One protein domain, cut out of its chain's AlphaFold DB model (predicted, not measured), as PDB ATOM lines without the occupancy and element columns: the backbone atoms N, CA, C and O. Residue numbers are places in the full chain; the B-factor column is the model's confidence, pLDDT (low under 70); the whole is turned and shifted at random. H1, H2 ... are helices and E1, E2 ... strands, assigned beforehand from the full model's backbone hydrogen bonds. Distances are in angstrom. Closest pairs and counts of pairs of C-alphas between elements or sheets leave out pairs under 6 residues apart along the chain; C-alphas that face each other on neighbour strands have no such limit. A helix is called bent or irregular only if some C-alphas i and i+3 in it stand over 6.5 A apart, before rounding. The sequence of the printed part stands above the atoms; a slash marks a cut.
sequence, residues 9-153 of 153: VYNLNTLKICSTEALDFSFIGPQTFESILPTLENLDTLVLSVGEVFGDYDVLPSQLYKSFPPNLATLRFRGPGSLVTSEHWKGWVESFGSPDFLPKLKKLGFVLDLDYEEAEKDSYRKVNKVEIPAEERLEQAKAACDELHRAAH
ATOM      1  N   VAL A   9     282.610 252.294 133.552       65.81
ATOM      2  CA  VAL A   9     282.180 251.515 134.726       65.81
ATOM      3  C   VAL A   9     281.179 250.402 134.344       65.81
ATOM      4  O   VAL A   9     280.504 249.838 135.200       65.81
ATOM      5  N   TYR A  10     281.117 250.029 133.058       65.88
ATOM      6  CA  TYR A  10     280.135 249.092 132.480       65.88
ATOM      7  C   TYR A  10     279.982 247.757 133.240       65.88
ATOM      8  O   TYR A  10     278.884 247.214 133.317       65.88
ATOM      9  N   ASN A  11     281.056 247.244 133.847       74.31
ATOM     10  CA  ASN A  11     281.070 245.973 134.590       74.31
ATOM     11  C   ASN A  11     281.117 246.149 136.118       74.31
ATOM     12  O   ASN A  11     281.678 245.313 136.828       74.31
ATOM     13  N   LEU A  12     280.589 247.246 136.659       83.94
ATOM     14  CA  LEU A  12     280.538 247.414 138.107       83.94
ATOM     15  C   LEU A  12     279.412 246.579 138.720       83.94
ATOM     16  O   LEU A  12     278.258 246.991 138.753       83.94
ATOM     17  N   ASN A  13     279.776 245.419 139.258       89.62
ATOM     18  CA  ASN A  13     278.845 244.533 139.959       89.62
ATOM     19  C   ASN A  13     278.599 244.942 141.417       89.62
ATOM     20  O   ASN A  13     277.528 244.666 141.955       89.62
ATOM     21  N   THR A  14     279.573 245.595 142.056       91.75
ATOM     22  CA  THR A  14     279.501 245.974 143.471       91.75
ATOM     23  C   THR A  14     279.923 247.421 143.651       91.75
ATOM     24  O   THR A  14     281.047 247.787 143.314       91.75
ATOM     25  N   LEU A  15     279.051 248.220 144.257       90.38
ATOM     26  CA  LEU A  15     279.307 249.609 144.610       90.38
ATOM     27  C   LEU A  15     279.178 249.754 146.120       90.38
ATOM     28  O   LEU A  15     278.135 249.455 146.700       90.38
ATOM     29  N   LYS A  16     280.251 250.219 146.757       89.94
ATOM     30  CA  LYS A  16     280.257 250.561 148.174       89.94
ATOM     31  C   LYS A  16     280.568 252.039 148.324       89.94
ATOM     32  O   LYS A  16     281.661 252.470 147.973       89.94
ATOM     33  N   ILE A  17     279.620 252.778 148.880       84.25
ATOM     34  CA  ILE A  17     279.768 254.190 149.208       84.25
ATOM     35  C   ILE A  17     279.504 254.339 150.704       84.25
ATOM     36  O   ILE A  17     278.448 253.949 151.203       84.25
ATOM     37  N   CYS A  18     280.477 254.881 151.427       79.19
ATOM     38  CA  CYS A  18     280.368 255.142 152.855       79.19
ATOM     39  C   CYS A  18     280.750 256.594 153.116       79.19
ATOM     40  O   CYS A  18     281.888 256.973 152.866       79.19
ATOM     41  N   SER A  19     279.798 257.363 153.626       70.88
ATOM     42  CA  SER A  19     279.987 258.720 154.127       70.88
ATOM     43  C   SER A  19     279.514 258.727 155.562       70.88
ATOM     44  O   SER A  19     278.313 258.802 155.842       70.88
ATOM     45  N   THR A  20     280.466 258.587 156.465       61.88
ATOM     46  CA  THR A  20     280.206 258.576 157.904       61.88
ATOM     47  C   THR A  20     280.646 259.874 158.572       61.88
ATOM     48  O   THR A  20     280.375 260.037 159.754       61.88
ATOM     49  N   GLU A  21     281.279 260.797 157.832       58.56
ATOM     50  CA  GLU A  21     281.796 262.068 158.349       58.56
ATOM     51  C   GLU A  21     281.097 263.287 157.731       58.56
ATOM     52  O   GLU A  21     280.676 263.277 156.572       58.56
ATOM     53  N   ALA A  22     281.021 264.373 158.509       54.50
ATOM     54  CA  ALA A  22     280.214 265.576 158.259       54.50
ATOM     55  C   ALA A  22     280.498 266.353 156.952       54.50
ATOM     56  O   ALA A  22     279.773 267.290 156.624       54.50
ATOM     57  N   LEU A  23     281.539 265.999 156.198       54.84
ATOM     58  CA  LEU A  23     281.943 266.722 154.986       54.84
ATOM     59  C   LEU A  23     281.895 265.875 153.710       54.84
ATOM     60  O   LEU A  23     281.917 266.453 152.622       54.84
ATOM     61  N   ASP A  24     281.767 264.553 153.818       59.31
ATOM     62  CA  ASP A  24     281.949 263.609 152.704       59.31
ATOM     63  C   ASP A  24     280.934 263.817 151.561       59.31
ATOM     64  O   ASP A  24     281.271 263.656 150.387       59.31
ATOM     65  N   PHE A  25     279.716 264.266 151.882       61.09
ATOM     66  CA  PHE A  25     278.688 264.636 150.898       61.09
ATOM     67  C   PHE A  25     278.259 266.101 150.947       61.09
ATOM     68  O   PHE A  25     277.331 266.494 150.249       61.09
ATOM     69  N   SER A  26     278.965 266.948 151.697       56.78
ATOM     70  CA  SER A  26     278.680 268.393 151.721       56.78
ATOM     71  C   SER A  26     278.824 269.054 150.337       56.78
ATOM     72  O   SER A  26     278.174 270.059 150.056       56.78
ATOM     73  N   PHE A  27     279.629 268.452 149.452       56.25
ATOM     74  CA  PHE A  27     279.856 268.895 148.072       56.25
ATOM     75  C   PHE A  27     279.094 268.080 147.018       56.25
ATOM     76  O   PHE A  27     279.048 268.477 145.855       56.25
ATOM     77  N   ILE A  28     278.519 266.937 147.402       60.78
ATOM     78  CA  ILE A  28     277.842 266.008 146.495       60.78
ATOM     79  C   ILE A  28     276.358 266.033 146.838       60.78
ATOM     80  O   ILE A  28     275.901 265.374 147.767       60.78
ATOM     81  N   GLY A  29     275.603 266.824 146.077       61.41
ATOM     82  CA  GLY A  29     274.158 266.907 146.243       61.41
ATOM     83  C   GLY A  29     273.449 265.584 145.899       61.41
ATOM     84  O   GLY A  29     273.980 264.785 145.119       61.41
ATOM     85  N   PRO A  30     272.223 265.373 146.412       64.12
ATOM     86  CA  PRO A  30     271.416 264.160 146.208       64.12
ATOM     87  C   PRO A  30     271.185 263.805 144.732       64.12
ATOM     88  O   PRO A  30     271.218 262.631 144.368       64.12
ATOM     89  N   GLN A  31     271.124 264.817 143.863       70.69
ATOM     90  CA  GLN A  31     271.022 264.673 142.404       70.69
ATOM     91  C   GLN A  31     272.152 263.831 141.781       70.69
ATOM     92  O   GLN A  31     272.022 263.285 140.684       70.69
ATOM     93  N   THR A  32     273.283 263.698 142.475       75.00
ATOM     94  CA  THR A  32     274.388 262.840 142.034       75.00
ATOM     95  C   THR A  32     274.010 261.361 142.108       75.00
ATOM     96  O   THR A  32     274.337 260.594 141.208       75.00
ATOM     97  N   PHE A  33     273.275 260.945 143.142       78.31
ATOM     98  CA  PHE A  33     272.783 259.569 143.238       78.31
ATOM     99  C   PHE A  33     271.682 259.301 142.214       78.31
ATOM    100  O   PHE A  33     271.698 258.251 141.576       78.31
ATOM    101  N   GLU A  34     270.793 260.273 142.001       78.50
ATOM    102  CA  GLU A  34     269.722 260.200 140.999       78.50
ATOM    103  C   GLU A  34     270.254 260.066 139.570       78.50
ATOM    104  O   GLU A  34     269.650 259.384 138.747       78.50
ATOM    105  N   SER A  35     271.393 260.693 139.273       78.69
ATOM    106  CA  SER A  35     272.013 260.627 137.949       78.69
ATOM    107  C   SER A  35     272.909 259.405 137.762       78.69
ATOM    108  O   SER A  35     272.943 258.852 136.666       78.69
ATOM    109  N   ILE A  36     273.632 258.965 138.797       82.38
ATOM    110  CA  ILE A  36     274.609 257.876 138.663       82.38
ATOM    111  C   ILE A  36     273.964 256.512 138.871       82.38
ATOM    112  O   ILE A  36     274.165 255.632 138.036       82.38
ATOM    113  N   LEU A  37     273.209 256.310 139.959       85.69
ATOM    114  CA  LEU A  37     272.739 254.971 140.329       85.69
ATOM    115  C   LEU A  37     271.926 254.312 139.205       85.69
ATOM    116  O   LEU A  37     272.304 253.204 138.824       85.69
ATOM    117  N   PRO A  38     270.929 254.969 138.574       85.69
ATOM    118  CA  PRO A  38     270.138 254.330 137.521       85.69
ATOM    119  C   PRO A  38     270.951 253.898 136.293       85.69
ATOM    120  O   PRO A  38     270.525 253.003 135.572       85.69
ATOM    121  N   THR A  39     272.125 254.500 136.058       84.94
ATOM    122  CA  THR A  39     272.998 254.153 134.919       84.94
ATOM    123  C   THR A  39     273.828 252.888 135.151       84.94
ATOM    124  O   THR A  39     274.431 252.359 134.218       84.94
ATOM    125  N   LEU A  40     273.868 252.376 136.384       87.06
ATOM    126  CA  LEU A  40     274.636 251.189 136.761       87.06
ATOM    127  C   LEU A  40     273.807 249.915 136.546       87.06
ATOM    128  O   LEU A  40     273.462 249.203 137.489       87.06
ATOM    129  N   GLU A  41     273.486 249.619 135.287       83.12
ATOM    130  CA  GLU A  41     272.570 248.530 134.913       83.12
ATOM    131  C   GLU A  41     273.038 247.138 135.374       83.12
ATOM    132  O   GLU A  41     272.211 246.275 135.665       83.12
ATOM    133  N   ASN A  42     274.352 246.920 135.487       87.44
ATOM    134  CA  ASN A  42     274.946 245.642 135.900       87.44
ATOM    135  C   ASN A  42     275.211 245.538 137.414       87.44
ATOM    136  O   ASN A  42     275.824 244.565 137.867       87.44
ATOM    137  N   LEU A  43     274.765 246.525 138.198       91.88
ATOM    138  CA  LEU A  43     274.987 246.544 139.637       91.88
ATOM    139  C   LEU A  43     274.137 245.476 140.332       91.88
ATOM    140  O   LEU A  43     272.910 245.532 140.330       91.88
ATOM    141  N   ASP A  44     274.811 244.517 140.962       93.81
ATOM    142  CA  ASP A  44     274.196 243.444 141.746       93.81
ATOM    143  C   ASP A  44     274.131 243.820 143.231       93.81
ATOM    144  O   ASP A  44     273.121 243.593 143.903       93.81
ATOM    145  N   THR A  45     275.211 244.413 143.745       95.31
ATOM    146  CA  THR A  45     275.370 244.718 145.164       95.31
ATOM    147  C   THR A  45     275.600 246.209 145.389       95.31
ATOM    148  O   THR A  45     276.611 246.767 144.959       95.31
ATOM    149  N   LEU A  46     274.702 246.837 146.149       93.62
ATOM    150  CA  LEU A  46     274.853 248.206 146.635       93.62
ATOM    151  C   LEU A  46     275.034 248.201 148.153       93.62
ATOM    152  O   LEU A  46     274.190 247.699 148.898       93.62
ATOM    153  N   VAL A  47     276.137 248.783 148.616       92.00
ATOM    154  CA  VAL A  47     276.372 249.093 150.027       92.00
ATOM    155  C   VAL A  47     276.435 250.604 150.161       92.00
ATOM    156  O   VAL A  47     277.375 251.229 149.675       92.00
ATOM    157  N   LEU A  48     275.446 251.183 150.826       87.44
ATOM    158  CA  LEU A  48     275.325 252.618 151.006       87.44
ATOM    159  C   LEU A  48     275.239 252.928 152.497       87.44
ATOM    160  O   LEU A  48     274.330 252.470 153.186       87.44
ATOM    161  N   SER A  49     276.224 253.661 153.005       84.06
ATOM    162  CA  SER A  49     276.257 254.133 154.390       84.06
ATOM    163  C   SER A  49     276.292 255.645 154.415       84.06
ATOM    164  O   SER A  49     277.138 256.264 153.769       84.06
ATOM    165  N   VAL A  50     275.351 256.204 155.153       76.06
ATOM    166  CA  VAL A  50     274.945 257.593 155.086       76.06
ATOM    167  C   VAL A  50     274.675 258.069 156.515       76.06
ATOM    168  O   VAL A  50     273.774 257.550 157.167       76.06
ATOM    169  N   GLY A  51     275.469 259.014 157.021       66.38
ATOM    170  CA  GLY A  51     275.273 259.589 158.361       66.38
ATOM    171  C   GLY A  51     274.255 260.743 158.424       66.38
ATOM    172  O   GLY A  51     273.713 261.155 157.401       66.38
ATOM    173  N   GLU A  52     274.086 261.333 159.620       58.00
ATOM    174  CA  GLU A  52     273.324 262.577 159.951       58.00
ATOM    175  C   GLU A  52     273.880 263.854 159.255       58.00
ATOM    176  O   GLU A  52     273.647 264.983 159.671       58.00
ATOM    177  N   VAL A  53     274.667 263.696 158.192       50.31
ATOM    178  CA  VAL A  53     275.477 264.746 157.554       50.31
ATOM    179  C   VAL A  53     274.677 265.589 156.562       50.31
ATOM    180  O   VAL A  53     275.108 266.670 156.151       50.31
ATOM    181  N   PHE A  54     273.493 265.132 156.165       51.84
ATOM    182  CA  PHE A  54     272.630 265.944 155.324       51.84
ATOM    183  C   PHE A  54     271.959 267.001 156.178       51.84
ATOM    184  O   PHE A  54     270.939 266.765 156.813       51.84
ATOM    185  N   GLY A  55     272.534 268.201 156.145       42.22
ATOM    186  CA  GLY A  55     271.922 269.391 156.731       42.22
ATOM    187  C   GLY A  55     270.541 269.732 156.151       42.22
ATOM    188  O   GLY A  55     269.882 270.612 156.696       42.22
ATOM    189  N   ASP A  56     270.122 269.045 155.083       52.41
ATOM    190  CA  ASP A  56     268.747 268.958 154.594       52.41
ATOM    191  C   ASP A  56     268.232 267.530 154.833       52.41
ATOM    192  O   ASP A  56     268.426 266.623 154.017       52.41
ATOM    193  N   TYR A  57     267.594 267.343 155.990       51.50
ATOM    194  CA  TYR A  57     267.051 266.071 156.476       51.50
ATOM    195  C   TYR A  57     266.050 265.418 155.506       51.50
ATOM    196  O   TYR A  57     265.844 264.206 155.558       51.50
ATOM    197  N   ASP A  58     265.476 266.192 154.583       53.53
ATOM    198  CA  ASP A  58     264.434 265.715 153.679       53.53
ATOM    199  C   ASP A  58     264.967 265.188 152.342       53.53
ATOM    200  O   ASP A  58     264.375 264.286 151.755       53.53
ATOM    201  N   VAL A  59     266.086 265.687 151.811       53.84
ATOM    202  CA  VAL A  59     266.331 265.521 150.363       53.84
ATOM    203  C   VAL A  59     266.936 264.162 150.012       53.84
ATOM    204  O   VAL A  59     266.506 263.528 149.051       53.84
ATOM    205  N   LEU A  60     267.902 263.666 150.790       58.56
ATOM    206  CA  LEU A  60     268.517 262.376 150.468       58.56
ATOM    207  C   LEU A  60     267.600 261.189 150.794       58.56
ATOM    208  O   LEU A  60     267.441 260.321 149.938       58.56
ATOM    209  N   PRO A  61     266.916 261.137 151.949       58.91
ATOM    210  CA  PRO A  61     266.014 260.031 152.229       58.91
ATOM    211  C   PRO A  61     264.713 260.059 151.406       58.91
ATOM    212  O   PRO A  61     264.153 258.997 151.153       58.91
ATOM    213  N   SER A  62     264.234 261.213 150.926       65.19
ATOM    214  CA  SER A  62     262.968 261.296 150.169       65.19
ATOM    215  C   SER A  62     263.002 260.679 148.769       65.19
ATOM    216  O   SER A  62     261.966 260.221 148.270       65.19
ATOM    217  N   GLN A  63     264.166 260.683 148.111       70.62
ATOM    218  CA  GLN A  63     264.279 260.291 146.701       70.62
ATOM    219  C   GLN A  63     265.312 259.199 146.432       70.62
ATOM    220  O   GLN A  63     265.167 258.492 145.438       70.62
ATOM    221  N   LEU A  64     266.285 258.984 147.325       80.25
ATOM    222  CA  LEU A  64     267.372 258.023 147.107       80.25
ATOM    223  C   LEU A  64     266.874 256.622 146.743       80.25
ATOM    224  O   LEU A  64     267.393 256.014 145.809       80.25
ATOM    225  N   TYR A  65     265.871 256.108 147.461       85.69
ATOM    226  CA  TYR A  65     265.370 254.760 147.205       85.69
ATOM    227  C   TYR A  65     264.811 254.626 145.781       85.69
ATOM    228  O   TYR A  65     265.008 253.603 145.137       85.69
ATOM    229  N   LYS A  66     264.208 255.686 145.227       87.12
ATOM    230  CA  LYS A  66     263.670 255.696 143.855       87.12
ATOM    231  C   LYS A  66     264.761 255.598 142.790       87.12
ATOM    232  O   LYS A  66     264.467 255.230 141.658       87.12
ATOM    233  N   SER A  67     266.000 255.931 143.139       87.00
ATOM    234  CA  SER A  67     267.153 255.864 142.240       87.00
ATOM    235  C   SER A  67     267.890 254.527 142.306       87.00
ATOM    236  O   SER A  67     268.883 254.351 141.599       87.00
ATOM    237  N   PHE A  68     267.456 253.585 143.150       89.75
ATOM    238  CA  PHE A  68     268.101 252.281 143.232       89.75
ATOM    239  C   PHE A  68     267.961 251.499 141.919       89.75
ATOM    240  O   PHE A  68     266.873 251.450 141.344       89.75
ATOM    241  N   PRO A  69     269.040 250.854 141.438       89.31
ATOM    242  CA  PRO A  69     268.961 250.040 140.236       89.31
ATOM    243  C   PRO A  69     268.016 248.850 140.447       89.31
ATOM    244  O   PRO A  69     268.178 248.116 141.426       89.31
ATOM    245  N   PRO A  70     267.095 248.565 139.510       87.69
ATOM    246  CA  PRO A  70     266.143 247.459 139.648       87.69
ATOM    247  C   PRO A  70     266.819 246.075 139.634       87.69
ATOM    248  O   PRO A  70     266.215 245.070 140.008       87.69
ATOM    249  N   ASN A  71     268.082 246.002 139.197       90.00
ATOM    250  CA  ASN A  71     268.843 244.760 139.087       90.00
ATOM    251  C   ASN A  71     269.541 244.319 140.381       90.00
ATOM    252  O   ASN A  71     270.157 243.251 140.385       90.00
ATOM    253  N   LEU A  72     269.419 245.085 141.471       93.56
ATOM    254  CA  LEU A  72     270.064 244.754 142.737       93.56
ATOM    255  C   LEU A  72     269.580 243.410 143.294       93.56
ATOM    256  O   LEU A  72     268.392 243.202 143.538       93.56
ATOM    257  N   ALA A  73     270.530 242.521 143.569       94.88
ATOM    258  CA  ALA A  73     270.305 241.291 144.319       94.88
ATOM    259  C   ALA A  73     270.631 241.457 145.809       94.88
ATOM    260  O   ALA A  73     270.056 240.762 146.653       94.88
ATOM    261  N   THR A  74     271.541 242.377 146.142       96.12
ATOM    262  CA  THR A  74     271.928 242.689 147.520       96.12
ATOM    263  C   THR A  74     271.916 244.195 147.756       96.12
ATOM    264  O   THR A  74     272.673 244.934 147.129       96.12
ATOM    265  N   LEU A  75     271.131 244.642 148.733       95.06
ATOM    266  CA  LEU A  75     271.150 246.016 149.226       95.06
ATOM    267  C   LEU A  75     271.556 246.023 150.698       95.06
ATOM    268  O   LEU A  75     270.961 245.327 151.518       95.06
ATOM    269  N   ARG A  76     272.566 246.821 151.046       94.06
ATOM    270  CA  ARG A  76     272.906 247.145 152.434       94.06
ATOM    271  C   ARG A  76     272.853 248.647 152.619       94.06
ATOM    272  O   ARG A  76     273.757 249.351 152.179       94.06
ATOM    273  N   PHE A  77     271.807 249.108 153.278       90.94
ATOM    274  CA  PHE A  77     271.613 250.499 153.631       90.94
ATOM    275  C   PHE A  77     271.903 250.709 155.119       90.94
ATOM    276  O   PHE A  77     271.421 249.959 155.968       90.94
ATOM    277  N   ARG A  78     272.698 251.734 155.423       87.00
ATOM    278  CA  ARG A  78     272.870 252.288 156.765       87.00
ATOM    279  C   ARG A  78     272.565 253.779 156.694       87.00
ATOM    280  O   ARG A  78     273.233 254.471 155.929       87.00
ATOM    281  N   GLY A  79     271.572 254.234 157.445       82.12
ATOM    282  CA  GLY A  79     271.093 255.615 157.439       82.12
ATOM    283  C   GLY A  79     270.856 256.160 158.846       82.12
ATOM    284  O   GLY A  79     270.948 255.401 159.811       82.12
ATOM    285  N   PRO A  80     270.514 257.449 158.980       80.06
ATOM    286  CA  PRO A  80     270.168 258.042 160.266       80.06
ATOM    287  C   PRO A  80     268.786 257.574 160.747       80.06
ATOM    288  O   PRO A  80     267.873 257.370 159.944       80.06
ATOM    289  N   GLY A  81     268.610 257.432 162.061       78.38
ATOM    290  CA  GLY A  81     267.341 257.038 162.681       78.38
ATOM    291  C   GLY A  81     266.213 258.045 162.457       78.38
ATOM    292  O   GLY A  81     265.049 257.650 162.370       78.38
ATOM    293  N   SER A  82     266.556 259.321 162.251       76.31
ATOM    294  CA  SER A  82     265.630 260.393 161.859       76.31
ATOM    295  C   SER A  82     264.834 260.087 160.577       76.31
ATOM    296  O   SER A  82     263.732 260.614 160.399       76.31
ATOM    297  N   LEU A  83     265.301 259.151 159.736       80.56
ATOM    298  CA  LEU A  83     264.571 258.654 158.566       80.56
ATOM    299  C   LEU A  83     263.169 258.122 158.907       80.56
ATOM    300  O   LEU A  83     262.233 258.353 158.149       80.56
ATOM    301  N   VAL A  84     263.002 257.448 160.046       83.00
ATOM    302  CA  VAL A  84     261.709 256.852 160.448       83.00
ATOM    303  C   VAL A  84     260.657 257.920 160.729       83.00
ATOM    304  O   VAL A  84     259.468 257.708 160.509       83.00
ATOM    305  N   THR A  85     261.098 259.085 161.198       78.00
ATOM    306  CA  THR A  85     260.218 260.218 161.502       78.00
ATOM    307  C   THR A  85     259.919 261.097 160.286       78.00
ATOM    308  O   THR A  85     259.083 261.994 160.376       78.00
ATOM    309  N   SER A  86     260.577 260.849 159.149       78.56
ATOM    310  CA  SER A  86     260.334 261.579 157.903       78.56
ATOM    311  C   SER A  86     258.976 261.213 157.303       78.56
ATOM    312  O   SER A  86     258.575 260.048 157.287       78.56
ATOM    313  N   GLU A  87     258.306 262.193 156.689       81.38
ATOM    314  CA  GLU A  87     257.082 261.969 155.907       81.38
ATOM    315  C   GLU A  87     257.274 260.970 154.749       81.38
ATOM    316  O   GLU A  87     256.316 260.368 154.260       81.38
ATOM    317  N   HIS A  88     258.524 260.742 154.335       82.62
ATOM    318  CA  HIS A  88     258.869 259.838 153.247       82.62
ATOM    319  C   HIS A  88     259.036 258.377 153.672       82.62
ATOM    320  O   HIS A  88     259.071 257.519 152.788       82.62
ATOM    321  N   TRP A  89     259.088 258.063 154.975       87.06
ATOM    322  CA  TRP A  89     259.246 256.685 155.467       87.06
ATOM    323  C   TRP A  89     258.208 255.732 154.861       87.06
ATOM    324  O   TRP A  89     258.540 254.652 154.374       87.06
ATOM    325  N   LYS A  90     256.950 256.177 154.780       89.50
ATOM    326  CA  LYS A  90     255.871 255.396 154.167       89.50
ATOM    327  C   LYS A  90     256.182 255.008 152.717       89.50
ATOM    328  O   LYS A  90     255.919 253.883 152.309       89.50
ATOM    329  N   GLY A  91     256.789 255.922 151.958       89.31
ATOM    330  CA  GLY A  91     257.209 255.681 150.579       89.31
ATOM    331  C   GLY A  91     258.316 254.633 150.463       89.31
ATOM    332  O   GLY A  91     258.315 253.872 149.493       89.31
ATOM    333  N   TRP A  92     259.214 254.545 151.452       91.31
ATOM    334  CA  TRP A  92     260.179 253.446 151.543       91.31
ATOM    335  C   TRP A  92     259.446 252.121 151.724       91.31
ATOM    336  O   TRP A  92     259.588 251.236 150.887       91.31
ATOM    337  N   VAL A  93     258.615 252.003 152.761       92.75
ATOM    338  CA  VAL A  93     257.894 250.758 153.069       92.75
ATOM    339  C   VAL A  93     257.052 250.289 151.875       92.75
ATOM    340  O   VAL A  93     257.151 249.132 151.473       92.75
ATOM    341  N   GLU A  94     256.284 251.188 151.253       92.75
ATOM    342  CA  GLU A  94     255.454 250.874 150.079       92.75
ATOM    343  C   GLU A  94     256.288 250.410 148.877       92.75
ATOM    344  O   GLU A  94     255.902 249.470 148.183       92.75
ATOM    345  N   SER A  95     257.446 251.030 148.635       92.31
ATOM    346  CA  SER A  95     258.295 250.669 147.495       92.31
ATOM    347  C   SER A  95     258.990 249.335 147.718       92.31
ATOM    348  O   SER A  95     258.972 248.494 146.830       92.31
ATOM    349  N   PHE A  96     259.529 249.094 148.914       92.25
ATOM    350  CA  PHE A  96     260.098 247.793 149.270       92.25
ATOM    351  C   PHE A  96     259.046 246.675 149.279       92.25
ATOM    352  O   PHE A  96     259.389 245.540 148.975       92.25
ATOM    353  N   GLY A  97     257.777 247.004 149.548       91.62
ATOM    354  CA  GLY A  97     256.636 246.098 149.403       91.62
ATOM    355  C   GLY A  97     256.193 245.820 147.966       91.62
ATOM    356  O   GLY A  97     255.408 244.901 147.732       91.62
ATOM    357  N   SER A  98     256.663 246.603 146.995       92.62
ATOM    358  CA  SER A  98     256.309 246.414 145.594       92.62
ATOM    359  C   SER A  98     257.214 245.364 144.942       92.62
ATOM    360  O   SER A  98     258.436 245.547 144.916       92.62
ATOM    361  N   PRO A  99     256.652 244.310 144.318       89.19
ATOM    362  CA  PRO A  99     257.448 243.314 143.602       89.19
ATOM    363  C   PRO A  99     258.191 243.908 142.395       89.19
ATOM    364  O   PRO A  99     259.174 243.328 141.939       89.19
ATOM    365  N   ASP A 100     257.754 245.069 141.896       90.75
ATOM    366  CA  ASP A 100     258.331 245.732 140.724       90.75
ATOM    367  C   ASP A 100     259.495 246.675 141.067       90.75
ATOM    368  O   ASP A 100     260.232 247.090 140.174       90.75
ATOM    369  N   PHE A 101     259.677 247.035 142.343       90.69
ATOM    370  CA  PHE A 101     260.685 248.019 142.747       90.69
ATOM    371  C   PHE A 101     262.106 247.446 142.700       90.69
ATOM    372  O   PHE A 101     262.974 247.988 142.018       90.69
ATOM    373  N   LEU A 102     262.339 246.326 143.390       92.69
ATOM    374  CA  LEU A 102     263.611 245.596 143.379       92.69
ATOM    375  C   LEU A 102     263.351 244.094 143.161       92.69
ATOM    376  O   LEU A 102     263.569 243.284 144.064       92.69
ATOM    377  N   PRO A 103     262.910 243.690 141.954       91.75
ATOM    378  CA  PRO A 103     262.408 242.337 141.675       91.75
ATOM    379  C   PRO A 103     263.441 241.220 141.878       91.75
ATOM    380  O   PRO A 103     263.091 240.043 141.954       91.75
ATOM    381  N   LYS A 104     264.734 241.561 141.917       93.19
ATOM    382  CA  LYS A 104     265.838 240.605 142.084       93.19
ATOM    383  C   LYS A 104     266.403 240.568 143.503       93.19
ATOM    384  O   LYS A 104     267.318 239.775 143.744       93.19
ATOM    385  N   LEU A 105     265.883 241.383 144.423       94.56
ATOM    386  CA  LEU A 105     266.428 241.525 145.768       94.56
ATOM    387  C   LEU A 105     266.307 240.210 146.545       94.56
ATOM    388  O   LEU A 105     265.223 239.681 146.763       94.56
ATOM    389  N   LYS A 106     267.450 239.671 146.973       93.69
ATOM    390  CA  LYS A 106     267.541 238.446 147.788       93.69
ATOM    391  C   LYS A 106     268.043 238.721 149.195       93.69
ATOM    392  O   LYS A 106     267.845 237.902 150.088       93.69
ATOM    393  N   LYS A 107     268.788 239.812 149.368       94.69
ATOM    394  CA  LYS A 107     269.431 240.178 150.627       94.69
ATOM    395  C   LYS A 107     269.229 241.659 150.885       94.69
ATOM    396  O   LYS A 107     269.766 242.487 150.152       94.69
ATOM    397  N   LEU A 108     268.528 241.956 151.968       95.12
ATOM    398  CA  LEU A 108     268.350 243.301 152.483       95.12
ATOM    399  C   LEU A 108     269.045 243.413 153.841       95.12
ATOM    400  O   LEU A 108     268.758 242.664 154.768       95.12
ATOM    401  N   GLY A 109     269.995 244.332 153.944       93.75
ATOM    402  CA  GLY A 109     270.505 244.826 155.214       93.75
ATOM    403  C   GLY A 109     270.036 246.258 155.387       93.75
ATOM    404  O   GLY A 109     270.358 247.096 154.548       93.75
ATOM    405  N   PHE A 110     269.295 246.534 156.452       92.12
ATOM    406  CA  PHE A 110     268.814 247.872 156.761       92.12
ATOM    407  C   PHE A 110     269.206 248.211 158.196       92.12
ATOM    408  O   PHE A 110     268.874 247.475 159.123       92.12
ATOM    409  N   VAL A 111     269.990 249.271 158.361       89.62
ATOM    410  CA  VAL A 111     270.532 249.699 159.652       89.62
ATOM    411  C   VAL A 111     270.222 251.174 159.837       89.62
ATOM    412  O   VAL A 111     270.486 251.983 158.950       89.62
ATOM    413  N   LEU A 112     269.682 251.511 160.999       86.88
ATOM    414  CA  LEU A 112     269.406 252.881 161.399       86.88
ATOM    415  C   LEU A 112     270.314 253.242 162.570       86.88
ATOM    416  O   LEU A 112     270.294 252.574 163.605       86.88
ATOM    417  N   ASP A 113     271.133 254.269 162.380       79.88
ATOM    418  CA  ASP A 113     271.989 254.820 163.419       79.88
ATOM    419  C   ASP A 113     271.144 255.652 164.380       79.88
ATOM    420  O   ASP A 113     270.407 256.542 163.961       79.88
ATOM    421  N   LEU A 114     271.242 255.366 165.678       74.62
ATOM    422  CA  LEU A 114     270.673 256.252 166.686       74.62
ATOM    423  C   LEU A 114     271.513 257.528 166.717       74.62
ATOM    424  O   LEU A 114     272.739 257.438 166.806       74.62
ATOM    425  N   ASP A 115     270.862 258.690 166.652       67.19
ATOM    426  CA  ASP A 115     271.519 259.983 166.839       67.19
ATOM    427  C   ASP A 115     272.406 259.928 168.092       67.19
ATOM    428  O   ASP A 115     271.951 259.536 169.173       67.19
ATOM    429  N   TYR A 116     273.669 260.324 167.953       50.25
ATOM    430  CA  TYR A 116     274.502 260.596 169.117       50.25
ATOM    431  C   TYR A 116     273.938 261.833 169.818       50.25
ATOM    432  O   TYR A 116     273.585 262.805 169.148       50.25
ATOM    433  N   GLU A 117     273.844 261.803 171.153       45.62
ATOM    434  CA  GLU A 117     273.607 263.021 171.933       45.62
ATOM    435  C   GLU A 117     274.605 264.078 171.453       45.62
ATOM    436  O   GLU A 117     275.814 263.820 171.413       45.62
ATOM    437  N   GLU A 118     274.097 265.227 171.005       45.47
ATOM    438  CA  GLU A 118     274.928 266.341 170.572       45.47
ATOM    439  C   GLU A 118     275.842 266.721 171.741       45.47
ATOM    440  O   GLU A 118     275.426 267.377 172.693       45.47
ATOM    441  N   ALA A 119     277.104 266.293 171.690       36.50
ATOM    442  CA  ALA A 119     278.125 266.870 172.543       36.50
ATOM    443  C   ALA A 119     278.187 268.352 172.176       36.50
ATOM    444  O   ALA A 119     278.546 268.662 171.039       36.50
ATOM    445  N   GLU A 120     277.792 269.215 173.119       38.12
ATOM    446  CA  GLU A 120     277.789 270.678 173.032       38.12
ATOM    447  C   GLU A 120     278.881 271.187 172.084       38.12
ATOM    448  O   GLU A 120     280.051 271.316 172.449       38.12
ATOM    449  N   LYS A 121     278.507 271.462 170.838       37.38
ATOM    450  CA  LYS A 121     279.358 272.185 169.903       37.38
ATOM    451  C   LYS A 121     278.536 273.307 169.320       37.38
ATOM    452  O   LYS A 121     277.729 273.109 168.423       37.38
ATOM    453  N   ASP A 122     278.746 274.457 169.951       39.34
ATOM    454  CA  ASP A 122     278.645 275.805 169.417       39.34
ATOM    455  C   ASP A 122     277.622 276.009 168.296       39.34
ATOM    456  O   ASP A 122     277.843 275.667 167.140       39.34
ATOM    457  N   SER A 123     276.524 276.663 168.692       45.19
ATOM    458  CA  SER A 123     275.792 277.686 167.938       45.19
ATOM    459  C   SER A 123     275.865 277.572 166.415       45.19
ATOM    460  O   SER A 123     276.889 277.917 165.861       45.19
ATOM    461  N   TYR A 124     274.777 277.171 165.751       36.38
ATOM    462  CA  TYR A 124     274.209 277.761 164.512       36.38
ATOM    463  C   TYR A 124     273.242 276.772 163.830       36.38
ATOM    464  O   TYR A 124     273.349 276.543 162.634       36.38
ATOM    465  N   ARG A 125     272.299 276.172 164.568       39.97
ATOM    466  CA  ARG A 125     270.995 275.666 164.076       39.97
ATOM    467  C   ARG A 125     270.292 274.956 165.231       39.97
ATOM    468  O   ARG A 125     270.344 273.745 165.362       39.97
ATOM    469  N   LYS A 126     269.622 275.733 166.088       37.34
ATOM    470  CA  LYS A 126     268.599 275.180 166.984       37.34
ATOM    471  C   LYS A 126     267.406 274.770 166.123       37.34
ATOM    472  O   LYS A 126     266.467 275.544 165.955       37.34
ATOM    473  N   VAL A 127     267.472 273.586 165.529       39.59
ATOM    474  CA  VAL A 127     266.253 272.879 165.154       39.59
ATOM    475  C   VAL A 127     265.695 272.369 166.474       39.59
ATOM    476  O   VAL A 127     266.406 271.711 167.227       39.59
ATOM    477  N   ASN A 128     264.465 272.751 166.808       34.72
ATOM    478  CA  ASN A 128     263.755 272.224 167.969       34.72
ATOM    479  C   ASN A 128     263.526 270.715 167.752       34.72
ATOM    480  O   ASN A 128     262.438 270.316 167.340       34.72
ATOM    481  N   LYS A 129     264.549 269.875 167.964       46.47
ATOM    482  CA  LYS A 129     264.383 268.425 168.046       46.47
ATOM    483  C   LYS A 129     263.593 268.185 169.331       46.47
ATOM    484  O   LYS A 129     264.077 268.448 170.427       46.47
ATOM    485  N   VAL A 130     262.339 267.763 169.190       44.31
ATOM    486  CA  VAL A 130     261.597 267.163 170.299       44.31
ATOM    487  C   VAL A 130     262.451 265.989 170.764       44.31
ATOM    488  O   VAL A 130     262.665 265.047 170.003       44.31
ATOM    489  N   GLU A 131     263.018 266.086 171.964       54.75
ATOM    490  CA  GLU A 131     263.839 265.026 172.545       54.75
ATOM    491  C   GLU A 131     262.934 263.841 172.887       54.75
ATOM    492  O   GLU A 131     262.462 263.684 174.009       54.75
ATOM    493  N   ILE A 132     262.664 262.995 171.894       60.03
ATOM    494  CA  ILE A 132     262.119 261.661 172.135       60.03
ATOM    495  C   ILE A 132     263.160 260.926 172.997       60.03
ATOM    496  O   ILE A 132     264.346 260.981 172.646       60.03
ATOM    497  N   PRO A 133     262.793 260.261 174.104       67.81
ATOM    498  CA  PRO A 133     263.730 259.469 174.894       67.81
ATOM    499  C   PRO A 133     264.497 258.463 174.026       67.81
ATOM    500  O   PRO A 133     263.938 257.876 173.098       67.81
ATOM    501  N   ALA A 134     265.779 258.236 174.324       71.56
ATOM    502  CA  ALA A 134     266.629 257.339 173.533       71.56
ATOM    503  C   ALA A 134     266.045 255.916 173.403       71.56
ATOM    504  O   ALA A 134     266.175 255.281 172.357       71.56
ATOM    505  N   GLU A 135     265.359 255.435 174.444       78.19
ATOM    506  CA  GLU A 135     264.670 254.139 174.447       78.19
ATOM    507  C   GLU A 135     263.500 254.098 173.457       78.19
ATOM    508  O   GLU A 135     263.389 253.151 172.681       78.19
ATOM    509  N   GLU A 136     262.677 255.148 173.426       78.81
ATOM    510  CA  GLU A 136     261.544 255.257 172.505       78.81
ATOM    511  C   GLU A 136     262.028 255.378 171.050       78.81
ATOM    512  O   GLU A 136     261.481 254.727 170.161       78.81
ATOM    513  N   ARG A 137     263.129 256.104 170.794       75.88
ATOM    514  CA  ARG A 137     263.757 256.137 169.457       75.88
ATOM    515  C   ARG A 137     264.288 254.774 169.030       75.88
ATOM    516  O   ARG A 137     264.143 254.392 167.870       75.88
ATOM    517  N   LEU A 138     264.909 254.031 169.947       83.38
ATOM    518  CA  LEU A 138     265.391 252.679 169.666       83.38
ATOM    519  C   LEU A 138     264.232 251.737 169.331       83.38
ATOM    520  O   LEU A 138     264.352 250.922 168.417       83.38
ATOM    521  N   GLU A 139     263.123 251.832 170.058       86.62
ATOM    522  CA  GLU A 139     261.925 251.045 169.777       86.62
ATOM    523  C   GLU A 139     261.323 251.399 168.411       86.62
ATOM    524  O   GLU A 139     261.065 250.498 167.612       86.62
ATOM    525  N   GLN A 140     261.211 252.691 168.086       86.56
ATOM    526  CA  GLN A 140     260.758 253.165 166.773       86.56
ATOM    527  C   GLN A 140     261.665 252.674 165.635       86.56
ATOM    528  O   GLN A 140     261.172 252.139 164.643       86.56
ATOM    529  N   ALA A 141     262.988 252.790 165.785       86.38
ATOM    530  CA  ALA A 141     263.946 252.333 164.780       86.38
ATOM    531  C   ALA A 141     263.879 250.812 164.566       86.38
ATOM    532  O   ALA A 141     263.927 250.343 163.428       86.38
ATOM    533  N   LYS A 142     263.721 250.028 165.642       89.75
ATOM    534  CA  LYS A 142     263.511 248.573 165.548       89.75
ATOM    535  C   LYS A 142     262.215 248.242 164.816       89.75
ATOM    536  O   LYS A 142     262.245 247.463 163.866       89.75
ATOM    537  N   ALA A 143     261.105 248.861 165.218       92.31
ATOM    538  CA  ALA A 143     259.798 248.633 164.612       92.31
ATOM    539  C   ALA A 143     259.796 248.969 163.112       92.31
ATOM    540  O   ALA A 143     259.249 248.207 162.316       92.31
ATOM    541  N   ALA A 144     260.461 250.060 162.728       91.06
ATOM    542  CA  ALA A 144     260.635 250.478 161.344       91.06
ATOM    543  C   ALA A 144     261.474 249.478 160.532       91.06
ATOM    544  O   ALA A 144     261.071 249.057 159.448       91.06
ATOM    545  N   CYS A 145     262.611 249.024 161.066       91.50
ATOM    546  CA  CYS A 145     263.404 247.973 160.426       91.50
ATOM    547  C   CYS A 145     262.586 246.685 160.220       91.50
ATOM    548  O   CYS A 145     262.628 246.100 159.137       91.50
ATOM    549  N   ASP A 146     261.807 246.270 161.223       92.94
ATOM    550  CA  ASP A 146     260.950 245.083 161.141       92.94
ATOM    551  C   ASP A 146     259.799 245.259 160.142       92.94
ATOM    552  O   ASP A 146     259.403 244.303 159.475       92.94
ATOM    553  N   GLU A 147     259.214 246.455 160.060       94.12
ATOM    554  CA  GLU A 147     258.186 246.806 159.077       94.12
ATOM    555  C   GLU A 147     258.743 246.722 157.653       94.12
ATOM    556  O   GLU A 147     258.175 246.028 156.810       94.12
ATOM    557  N   LEU A 148     259.887 247.356 157.397       92.75
ATOM    558  CA  LEU A 148     260.516 247.371 156.079       92.75
ATOM    559  C   LEU A 148     260.979 245.970 155.650       92.75
ATOM    560  O   LEU A 148     260.793 245.582 154.498       92.75
ATOM    561  N   HIS A 149     261.523 245.175 156.576       90.94
ATOM    562  CA  HIS A 149     261.896 243.789 156.291       90.94
ATOM    563  C   HIS A 149     260.675 242.911 155.978       90.94
ATOM    564  O   HIS A 149     260.774 242.016 155.144       90.94
ATOM    565  N   ARG A 150     259.528 243.152 156.628       92.00
ATOM    566  CA  ARG A 150     258.258 242.472 156.312       92.00
ATOM    567  C   ARG A 150     257.648 242.931 154.994       92.00
ATOM    568  O   ARG A 150     256.945 242.157 154.371       92.00
ATOM    569  N   ALA A 151     257.869 244.176 154.586       90.75
ATOM    570  CA  ALA A 151     257.432 244.639 153.276       90.75
ATOM    571  C   ALA A 151     258.265 243.983 152.162       90.75
ATOM    572  O   ALA A 151     257.713 243.524 151.173       90.75
ATOM    573  N   ALA A 152     259.583 243.877 152.348       87.06
ATOM    574  CA  ALA A 152     260.503 243.347 151.340       87.06
ATOM    575  C   ALA A 152     260.432 241.821 151.097       87.06
ATOM    576  O   ALA A 152     261.076 241.339 150.161       87.06
ATOM    577  N   HIS A 153     259.717 241.060 151.936       78.25
ATOM    578  CA  HIS A 153     259.691 239.590 151.938       78.25
ATOM    579  C   HIS A 153     258.285 239.032 152.157       78.25
ATOM    580  O   HIS A 153     257.939 238.066 151.439       78.25
TER     581      HIS A 153
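Overview. This is residues 9 to 153 of the 153 residues of an uncharacterized protein of Coccidioides immitis H538.4 (UniProt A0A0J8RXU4). A four-stranded parallel sheet, E1 E2 E3 E4, makes a wall, and the short helices H1, H2 and H4 run side by side in a curve over one of its faces, set well off it; the other face is bare. The long helix H5 runs along the E4 edge and meets H4, with little H3 at the ends of E3 and E4, while residues 118 to 124 of a long loop stick out. The printed part has 145 residues, with five named helices and four named strands in the order E1 H1 E2 H2 E3 H3 H4 E4 H5, class mixed. It is compact, with a radius of gyration of the C-alphas of 15.7 A, and spans 46 by 34 by 20 A.

Arrangement. E1 (14 to 19) and E2 (45 to 50) are parallel at 3 degrees, N 17 and O 47 being 2.8 A apart, within hydrogen-bond range. E3 (74 to 80) is parallel to E2 at 4 degrees, with N 48 and O 76 at 2.8 A. E4 (107 to 113) is parallel to E3 at 10 degrees, with N 77 and O 109 at 2.8 A. H5 (134 to 151) is on the sheet, over E4 at a height of 9.7 A, and runs along the strands, at 17 degrees to E4 on the local plane. H4 (89 to 96) touches residues 147 to 151 of H5 alone, at a shallow tilt of 27 degrees, the closest C-alphas being those of Val 93 and Leu 148, 5.2 A apart. H3 (81 to 85) only grazes the sheet and touches residues 137 to 144 of H5 alone, the closest C-alphas being those of Gly 81 and Ala 141, 6.2 A apart. H2 (59 to 67) only just is on the sheet, with 5 pairs of C-alphas within 10 A, and only grazes it. H1 (31 to 39) touches H2 at a shallow tilt of 11 degrees, the same way, the closest C-alphas being those of Glu 34 and Ser 67, 5.2 A apart. H1 and H4 are apart. Three strand-helix-strand units, parallel neighbour strands with helices between, are E1 H1 E2, E2 H2 E3 and E3 H3 H4 E4, each with a right-handed crossover. In H4 and H5 every O i to N i+4 pair is within hydrogen-bond range; H1 has 3 of 5, H2 has 1 of 5 beside 2 of 6 O i to N i+3 pairs, and H3 has 0 of 1 beside 2 of 2.

Along the chain. E1 begins at C-alpha 14, (279.501, 245.974, 143.471), and is 16.6 A long; E2 is 16.3 A, E3 20.0 A and E4 19.6 A. H5 is 25.6 A long and ends at C-alpha 151, (257.432, 244.639, 153.276). H1 is only just irregular, C-alphas 35 and 38 being 6.6 A apart, and H2 is irregular, C-alphas 62 and 65 being 7.6 A apart.

Size, cuts and confidence. The C-alphas farthest apart, those of Tyr 10 and Pro 133, are 46.6 A apart. The printed part has no cut; the links E1 to H1 and E4 to H5 are long, and residues 118 to 124 stand free. The mean pLDDT of the printed part is 76.3, and residues 9 to 10, 20 to 30, 51 to 62 and 115 to 133 are under 70.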